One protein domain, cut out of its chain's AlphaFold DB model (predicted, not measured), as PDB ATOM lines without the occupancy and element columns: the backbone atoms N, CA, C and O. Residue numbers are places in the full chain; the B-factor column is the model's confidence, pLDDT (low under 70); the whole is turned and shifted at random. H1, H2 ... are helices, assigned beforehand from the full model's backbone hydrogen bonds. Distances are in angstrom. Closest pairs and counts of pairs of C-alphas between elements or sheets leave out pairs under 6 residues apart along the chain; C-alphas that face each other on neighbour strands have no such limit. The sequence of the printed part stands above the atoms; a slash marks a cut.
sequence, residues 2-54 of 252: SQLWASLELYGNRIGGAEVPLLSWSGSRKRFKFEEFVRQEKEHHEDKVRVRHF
ATOM      1  N   SER A   2     -19.819  16.588  37.821       46.41
ATOM      2  CA  SER A   2     -20.329  17.578  36.843       46.41
ATOM      3  C   SER A   2     -20.880  18.897  37.405       46.41
ATOM      4  O   SER A   2     -20.890  19.892  36.691       46.41
ATOM      5  N   GLN A   3     -21.326  18.959  38.666       45.22
ATOM      6  CA  GLN A   3     -21.995  20.172  39.174       45.22
ATOM      7  C   GLN A   3     -21.040  21.318  39.543       45.22
ATOM      8  O   GLN A   3     -21.408  22.484  39.428       45.22
ATOM      9  N   LEU A   4     -19.797  21.010  39.932       47.22
ATOM     10  CA  LEU A   4     -18.792  22.037  40.237       47.22
ATOM     11  C   LEU A   4     -18.319  22.773  38.973       47.22
ATOM     12  O   LEU A   4     -18.091  23.979  39.024       47.22
ATOM     13  N   TRP A   5     -18.257  22.078  37.832       42.19
ATOM     14  CA  TRP A   5     -17.943  22.684  36.533       42.19
ATOM     15  C   TRP A   5     -19.040  23.650  36.068       42.19
ATOM     16  O   TRP A   5     -18.733  24.777  35.686       42.19
ATOM     17  N   ALA A   6     -20.313  23.266  36.209       51.00
ATOM     18  CA  ALA A   6     -21.450  24.102  35.815       51.00
ATOM     19  C   ALA A   6     -21.523  25.426  36.602       51.00
ATOM     20  O   ALA A   6     -21.875  26.471  36.057       51.00
ATOM     21  N   SER A   7     -21.146  25.409  37.884       51.69
ATOM     22  CA  SER A   7     -21.211  26.607  38.724       51.69
ATOM     23  C   SER A   7     -20.094  27.615  38.420       51.69
ATOM     24  O   SER A   7     -20.329  28.821  38.516       51.69
ATOM     25  N   LEU A   8     -18.892  27.157  38.036       53.56
ATOM     26  CA  LEU A   8     -17.843  28.059  37.539       53.56
ATOM     27  C   LEU A   8     -18.221  28.656  36.181       53.56
ATOM     28  O   LEU A   8     -17.931  29.823  35.939       53.56
ATOM     29  N   GLU A   9     -18.901  27.888  35.332       54.69
ATOM     30  CA  GLU A   9     -19.320  28.348  34.009       54.69
ATOM     31  C   GLU A   9     -20.375  29.459  34.061       54.69
ATOM     32  O   GLU A   9     -20.321  30.402  33.272       54.69
ATOM     33  N   LEU A  10     -21.268  29.417  35.054       60.19
ATOM     34  CA  LEU A  10     -22.337  30.405  35.201       60.19
ATOM     35  C   LEU A  10     -21.870  31.723  35.852       60.19
ATOM     36  O   LEU A  10     -22.352  32.802  35.499       60.19
ATOM     37  N   TYR A  11     -20.916  31.659  36.787       61.44
ATOM     38  CA  TYR A  11     -20.530  32.813  37.622       61.44
ATOM     39  C   TYR A  11     -19.070  33.267  37.468       61.44
ATOM     40  O   TYR A  11     -18.681  34.314  37.999       61.44
ATOM     41  N   GLY A  12     -18.252  32.512  36.735       65.44
ATOM     42  CA  GLY A  12     -16.876  32.867  36.417       65.44
ATOM     43  C   GLY A  12     -16.773  33.822  35.224       65.44
ATOM     44  O   GLY A  12     -17.599  33.832  34.310       65.44
ATOM     45  N   ASN A  13     -15.728  34.643  35.219       70.62
ATOM     46  CA  ASN A  13     -15.385  35.486  34.077       70.62
ATOM     47  C   ASN A  13     -14.410  34.739  33.169       70.62
ATOM     48  O   ASN A  13     -13.201  34.772  33.407       70.62
ATOM     49  N   ARG A  14     -14.936  34.053  32.151       72.62
ATOM     50  CA  ARG A  14     -14.111  33.321  31.189       72.62
ATOM     51  C   ARG A  14     -13.380  34.290  30.254       72.62
ATOM     52  O   ARG A  14     -14.005  35.144  29.630       72.62
ATOM     53  N   ILE A  15     -12.065  34.148  30.149       76.69
ATOM     54  CA  ILE A  15     -11.204  34.875  29.217       76.69
ATOM     55  C   ILE A  15     -11.243  34.127  27.878       76.69
ATOM     56  O   ILE A  15     -10.847  32.963  27.795       76.69
ATOM     57  N   GLY A  16     -11.755  34.778  26.830       75.44
ATOM     58  CA  GLY A  16     -11.766  34.213  25.479       75.44
ATOM     59  C   GLY A  16     -10.346  34.069  24.924       75.44
ATOM     60  O   GLY A  16      -9.549  34.996  25.037       75.44
ATOM     61  N   GLY A  17     -10.033  32.913  24.330       74.12
ATOM     62  CA  GLY A  17      -8.737  32.647  23.689       74.12
ATOM     63  C   GLY A  17      -7.640  32.080  24.599       74.12
ATOM     64  O   GLY A  17      -6.515  31.912  24.148       74.12
ATOM     65  N   ALA A  18      -7.940  31.758  25.860       70.56
ATOM     66  CA  ALA A  18      -6.975  31.093  26.733       70.56
ATOM     67  C   ALA A  18      -6.812  29.609  26.348       70.56
ATOM     68  O   ALA A  18      -7.746  28.822  26.498       70.56
ATOM     69  N   GLU A  19      -5.615  29.225  25.895       71.62
ATOM     70  CA  GLU A  19      -5.260  27.829  25.573       71.62
ATOM     71  C   GLU A  19      -5.154  26.938  26.818       71.62
ATOM     72  O   GLU A  19      -5.299  25.720  26.735       71.62
ATOM     73  N   VAL A  20      -4.933  27.540  27.990       76.88
ATOM     74  CA  VAL A  20      -4.803  26.824  29.260       76.88
ATOM     75  C   VAL A  20      -6.117  26.919  30.042       76.88
ATOM     76  O   VAL A  20      -6.466  28.012  30.502       76.88
ATOM     77  N   PRO A  21      -6.829  25.797  30.282       70.88
ATOM     78  CA  PRO A  21      -8.112  25.802  30.988       70.88
ATOM     79  C   PRO A  21      -8.049  26.457  32.374       70.88
ATOM     80  O   PRO A  21      -8.969  27.176  32.761       70.88
ATOM     81  N   LEU A  22      -6.937  26.288  33.096       72.75
ATOM     82  CA  LEU A  22      -6.745  26.863  34.431       72.75
ATOM     83  C   LEU A  22      -6.586  28.396  34.420       72.75
ATOM     84  O   LEU A  22      -6.933  29.050  35.397       72.75
ATOM     85  N   LEU A  23      -6.104  28.967  33.313       74.44
ATOM     86  CA  LEU A  23      -5.914  30.414  33.135       74.44
ATOM     87  C   LEU A  23      -7.053  31.061  32.342       74.44
ATOM     88  O   LEU A  23      -7.040  32.263  32.091       74.44
ATOM     89  N   SER A  24      -8.061  30.276  31.965       77.50
ATOM     90  CA  SER A  24      -9.219  30.764  31.221       77.50
ATOM     91  C   SER A  24     -10.203  31.563  32.076       77.50
ATOM     92  O   SER A  24     -11.250  31.945  31.571       77.50
ATOM     93  N   TRP A  25      -9.881  31.862  33.337       76.12
ATOM     94  CA  TRP A  25     -10.751  32.572  34.273       76.12
ATOM     95  C   TRP A  25     -10.047  33.805  34.838       76.12
ATOM     96  O   TRP A  25      -8.966  33.711  35.415       76.12
ATOM     97  N   SER A  26     -10.661  34.977  34.683       70.62
ATOM     98  CA  SER A  26     -10.128  36.224  35.238       70.62
ATOM     99  C   SER A  26     -10.315  36.274  36.758       70.62
ATOM    100  O   SER A  26     -11.292  35.736  37.283       70.62
ATOM    101  N   GLY A  27      -9.422  36.973  37.465       69.25
ATOM    102  CA  GLY A  27      -9.430  37.062  38.933       69.25
ATOM    103  C   GLY A  27     -10.654  37.753  39.552       69.25
ATOM    104  O   GLY A  27     -10.838  37.692  40.765       69.25
ATOM    105  N   SER A  28     -11.514  38.390  38.750       67.94
ATOM    106  CA  SER A  28     -12.773  38.960  39.229       67.94
ATOM    107  C   SER A  28     -13.921  37.967  39.026       67.94
ATOM    108  O   SER A  28     -14.183  37.509  37.914       67.94
ATOM    109  N   ARG A  29     -14.636  37.628  40.104       64.75
ATOM    110  CA  ARG A  29     -15.926  36.927  40.007       64.75
ATOM    111  C   ARG A  29     -17.001  37.931  39.598       64.75
ATOM    112  O   ARG A  29     -16.972  39.077  40.056       64.75
ATOM    113  N   LYS A  30     -17.971  37.526  38.770       66.62
ATOM    114  CA  LYS A  30     -19.145  38.375  38.520       66.62
ATOM    115  C   LYS A  30     -19.849  38.623  39.852       66.62
ATOM    116  O   LYS A  30     -19.989  37.702  40.657       66.62
ATOM    117  N   ARG A  31     -20.279  39.865  40.100       67.81
ATOM    118  CA  ARG A  31     -21.108  40.177  41.271       67.81
ATOM    119  C   ARG A  31     -22.377  39.333  41.184       67.81
ATOM    120  O   ARG A  31     -23.182  39.532  40.278       67.81
ATOM    121  N   PHE A  32     -22.508  38.377  42.097       73.81
ATOM    122  CA  PHE A  32     -23.666  37.504  42.189       73.81
ATOM    123  C   PHE A  32     -24.899  38.343  42.540       73.81
ATOM    124  O   PHE A  32     -24.919  39.027  43.564       73.81
ATOM    125  N   LYS A  33     -25.911  38.326  41.670       79.75
ATOM    126  CA  LYS A  33     -27.189  39.002  41.902       79.75
ATOM    127  C   LYS A  33     -28.178  37.988  42.460       79.75
ATOM    128  O   LYS A  33     -28.756  37.208  41.709       79.75
ATOM    129  N   PHE A  34     -28.366  38.016  43.777       76.62
ATOM    130  CA  PHE A  34     -29.278  37.107  44.475       76.62
ATOM    131  C   PHE A  34     -30.706  37.152  43.905       76.62
ATOM    132  O   PHE A  34     -31.320  36.110  43.717       76.62
ATOM    133  N   GLU A  35     -31.186  38.338  43.526       83.62
ATOM    134  CA  GLU A  35     -32.524  38.525  42.949       83.62
ATOM    135  C   GLU A  35     -32.733  37.749  41.638       83.62
ATOM    136  O   GLU A  35     -33.784  37.162  41.396       83.62
ATOM    137  N   GLU A  36     -31.702  37.705  40.793       84.56
ATOM    138  CA  GLU A  36     -31.749  36.987  39.521       84.56
ATOM    139  C   GLU A  36     -31.740  35.472  39.739       84.56
ATOM    140  O   GLU A  36     -32.487  34.755  39.074       84.56
ATOM    141  N   PHE A  37     -30.958  35.002  40.715       82.81
ATOM    142  CA  PHE A  37     -30.962  33.604  41.141       82.81
ATOM    143  C   PHE A  37     -32.338  33.189  41.674       82.81
ATOM    144  O   PHE A  37     -32.878  32.181  41.238       82.81
ATOM    145  N   VAL A  38     -32.940  33.987  42.560       80.75
ATOM    146  CA  VAL A  38     -34.274  33.711  43.113       80.75
ATOM    147  C   VAL A  38     -35.332  33.667  42.011       80.75
ATOM    148  O   VAL A  38     -36.160  32.759  42.007       80.75
ATOM    149  N   ARG A  39     -35.287  34.599  41.050       83.62
ATOM    150  CA  ARG A  39     -36.201  34.611  39.899       83.62
ATOM    151  C   ARG A  39     -36.059  33.349  39.039       83.62
ATOM    152  O   ARG A  39     -37.071  32.740  38.714       83.62
ATOM    153  N   GLN A  40     -34.831  32.961  38.688       82.12
ATOM    154  CA  GLN A  40     -34.569  31.752  37.894       82.12
ATOM    155  C   GLN A  40     -34.978  30.480  38.648       82.12
ATOM    156  O   GLN A  40     -35.628  29.608  38.080       82.12
ATOM    157  N   GLU A  41     -34.661  30.382  39.940       83.00
ATOM    158  CA  GLU A  41     -35.024  29.228  40.768       83.00
ATOM    159  C   GLU A  41     -36.551  29.085  40.870       83.00
ATOM    160  O   GLU A  41     -37.080  27.987  40.726       83.00
ATOM    161  N   LYS A  42     -37.275  30.199  41.032       85.31
ATOM    162  CA  LYS A  42     -38.745  30.239  41.025       85.31
ATOM    163  C   LYS A  42     -39.346  29.848  39.674       85.31
ATOM    164  O   LYS A  42     -40.327  29.110  39.645       85.31
ATOM    165  N   GLU A  43     -38.759  30.307  38.570       86.69
ATOM    166  CA  GLU A  43     -39.178  29.952  37.207       86.69
ATOM    167  C   GLU A  43     -39.032  28.444  36.947       86.69
ATOM    168  O   GLU A  43     -39.919  27.820  36.367       86.69
ATOM    169  N   HIS A  44     -37.956  27.834  37.447       79.81
ATOM    170  CA  HIS A  44     -37.702  26.401  37.298       79.81
ATOM    171  C   HIS A  44     -38.445  25.508  38.307       79.81
ATOM    172  O   HIS A  44     -38.609  24.315  38.045       79.81
ATOM    173  N   HIS A  45     -38.887  26.044  39.450       75.62
ATOM    174  CA  HIS A  45     -39.425  25.255  40.565       75.62
ATOM    175  C   HIS A  45     -40.777  25.760  41.092       75.62
ATOM    176  O   HIS A  45     -40.970  25.874  42.302       75.62
ATOM    177  N   GLU A  46     -41.736  26.017  40.196       81.19
ATOM    178  CA  GLU A  46     -43.135  26.330  40.554       81.19
ATOM    179  C   GLU A  46     -43.265  27.481  41.576       81.19
ATOM    180  O   GLU A  46     -43.984  27.380  42.572       81.19
ATOM    181  N   ASP A  47     -42.518  28.566  41.360       80.31
ATOM    182  CA  ASP A  47     -42.449  29.753  42.224       80.31
ATOM    183  C   ASP A  47     -41.924  29.507  43.658       80.31
ATOM    184  O   ASP A  47     -42.024  30.362  44.547       80.31
ATOM    185  N   LYS A  48     -41.285  28.355  43.895       79.69
ATOM    186  CA  LYS A  48     -40.640  28.010  45.169       79.69
ATOM    187  C   LYS A  48     -39.123  28.097  45.045       79.69
ATOM    188  O   LYS A  48     -38.527  27.605  44.096       79.69
ATOM    189  N   VAL A  49     -38.479  28.670  46.058       77.69
ATOM    190  CA  VAL A  49     -37.016  28.636  46.195       77.69
ATOM    191  C   VAL A  49     -36.648  27.415  47.028       77.69
ATOM    192  O   VAL A  49     -37.114  27.271  48.160       77.69
ATOM    193  N   ARG A  50     -35.810  26.523  46.491       76.12
ATOM    194  CA  ARG A  50     -35.342  25.358  47.247       76.12
ATOM    195  C   ARG A  50     -34.350  25.804  48.316       76.12
ATOM    196  O   ARG A  50     -33.230  26.213  48.019       76.12
ATOM    197  N   VAL A  51     -34.747  25.675  49.577       70.44
ATOM    198  CA  VAL A  51     -33.858  25.879  50.723       70.44
ATOM    199  C   VAL A  51     -33.246  24.533  51.102       70.44
ATOM    200  O   VAL A  51     -33.943  23.626  51.559       70.44
ATOM    201  N   ARG A  52     -31.930  24.391  50.918       67.88
ATOM    202  CA  ARG A  52     -31.184  23.281  51.519       67.88
ATOM    203  C   ARG A  52     -31.012  23.575  53.005       67.88
ATOM    204  O   ARG A  52     -30.234  24.449  53.377       67.88
ATOM    205  N   HIS A  53     -31.750  22.857  53.842       56.72
ATOM    206  CA  HIS A  53     -31.524  22.864  55.281       56.72
ATOM    207  C   HIS A  53     -30.231  22.085  55.536       56.72
ATOM    208  O   HIS A  53     -30.181  20.882  55.298       56.72
ATOM    209  N   PHE A  54     -29.168  22.776  55.953       58.12
ATOM    210  CA  PHE A  54     -27.872  22.147  56.241       58.12
ATOM    211  C   PHE A  54     -27.862  21.349  57.554       58.12
ATOM    212  O   PHE A  54     -26.913  20.617  57.813       58.12
TER     213      PHE A  54
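Overview. This is residues 2 to 54 of the 252 residues of the protein "(rape) hypothetical protein" of Brassica napus (UniProt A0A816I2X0). Little regular structure is present: H2, with the tail after it, makes one end of an elongated, open shape, the loop of residues 16 to 23 makes the other end, and H1 stands between them along the length. Residues 2 to 7, which belong to H1, and residues 17 to 22 of the loop stick out. The printed part has 53 residues with two named helices, H1 then H2, and no named strand; the class is all helix, with only 21 residues in named elements. It is loose, with a radius of gyration of the C-alphas of 14.3 A and spans of 41 by 21 by 20 A.

Arrangement. H2, residues 34 to 44, and H1, residues 2 to 11, are apart. A long link of 22 residues, 12 to 33, joins them. In both helices every O i to N i+4 pair is within hydrogen-bond range.

Along the chain. H2 measures 15.4 A, from C-alpha 34 at (-29.278, 37.107, 44.475) to C-alpha 44 at (-37.702, 26.401, 37.298). H1 measures 15.3 A and begins at C-alpha 2, (-20.329, 17.578, 36.843).

Size, cuts and confidence. The two C-alphas farthest apart, of Glu 19 and Asp 47, are 40.8 A apart. The printed part has no cut. Mean pLDDT of the printed part is 70.4; residues 2 to 12, 27 to 31 and 52 to 54 are under 70.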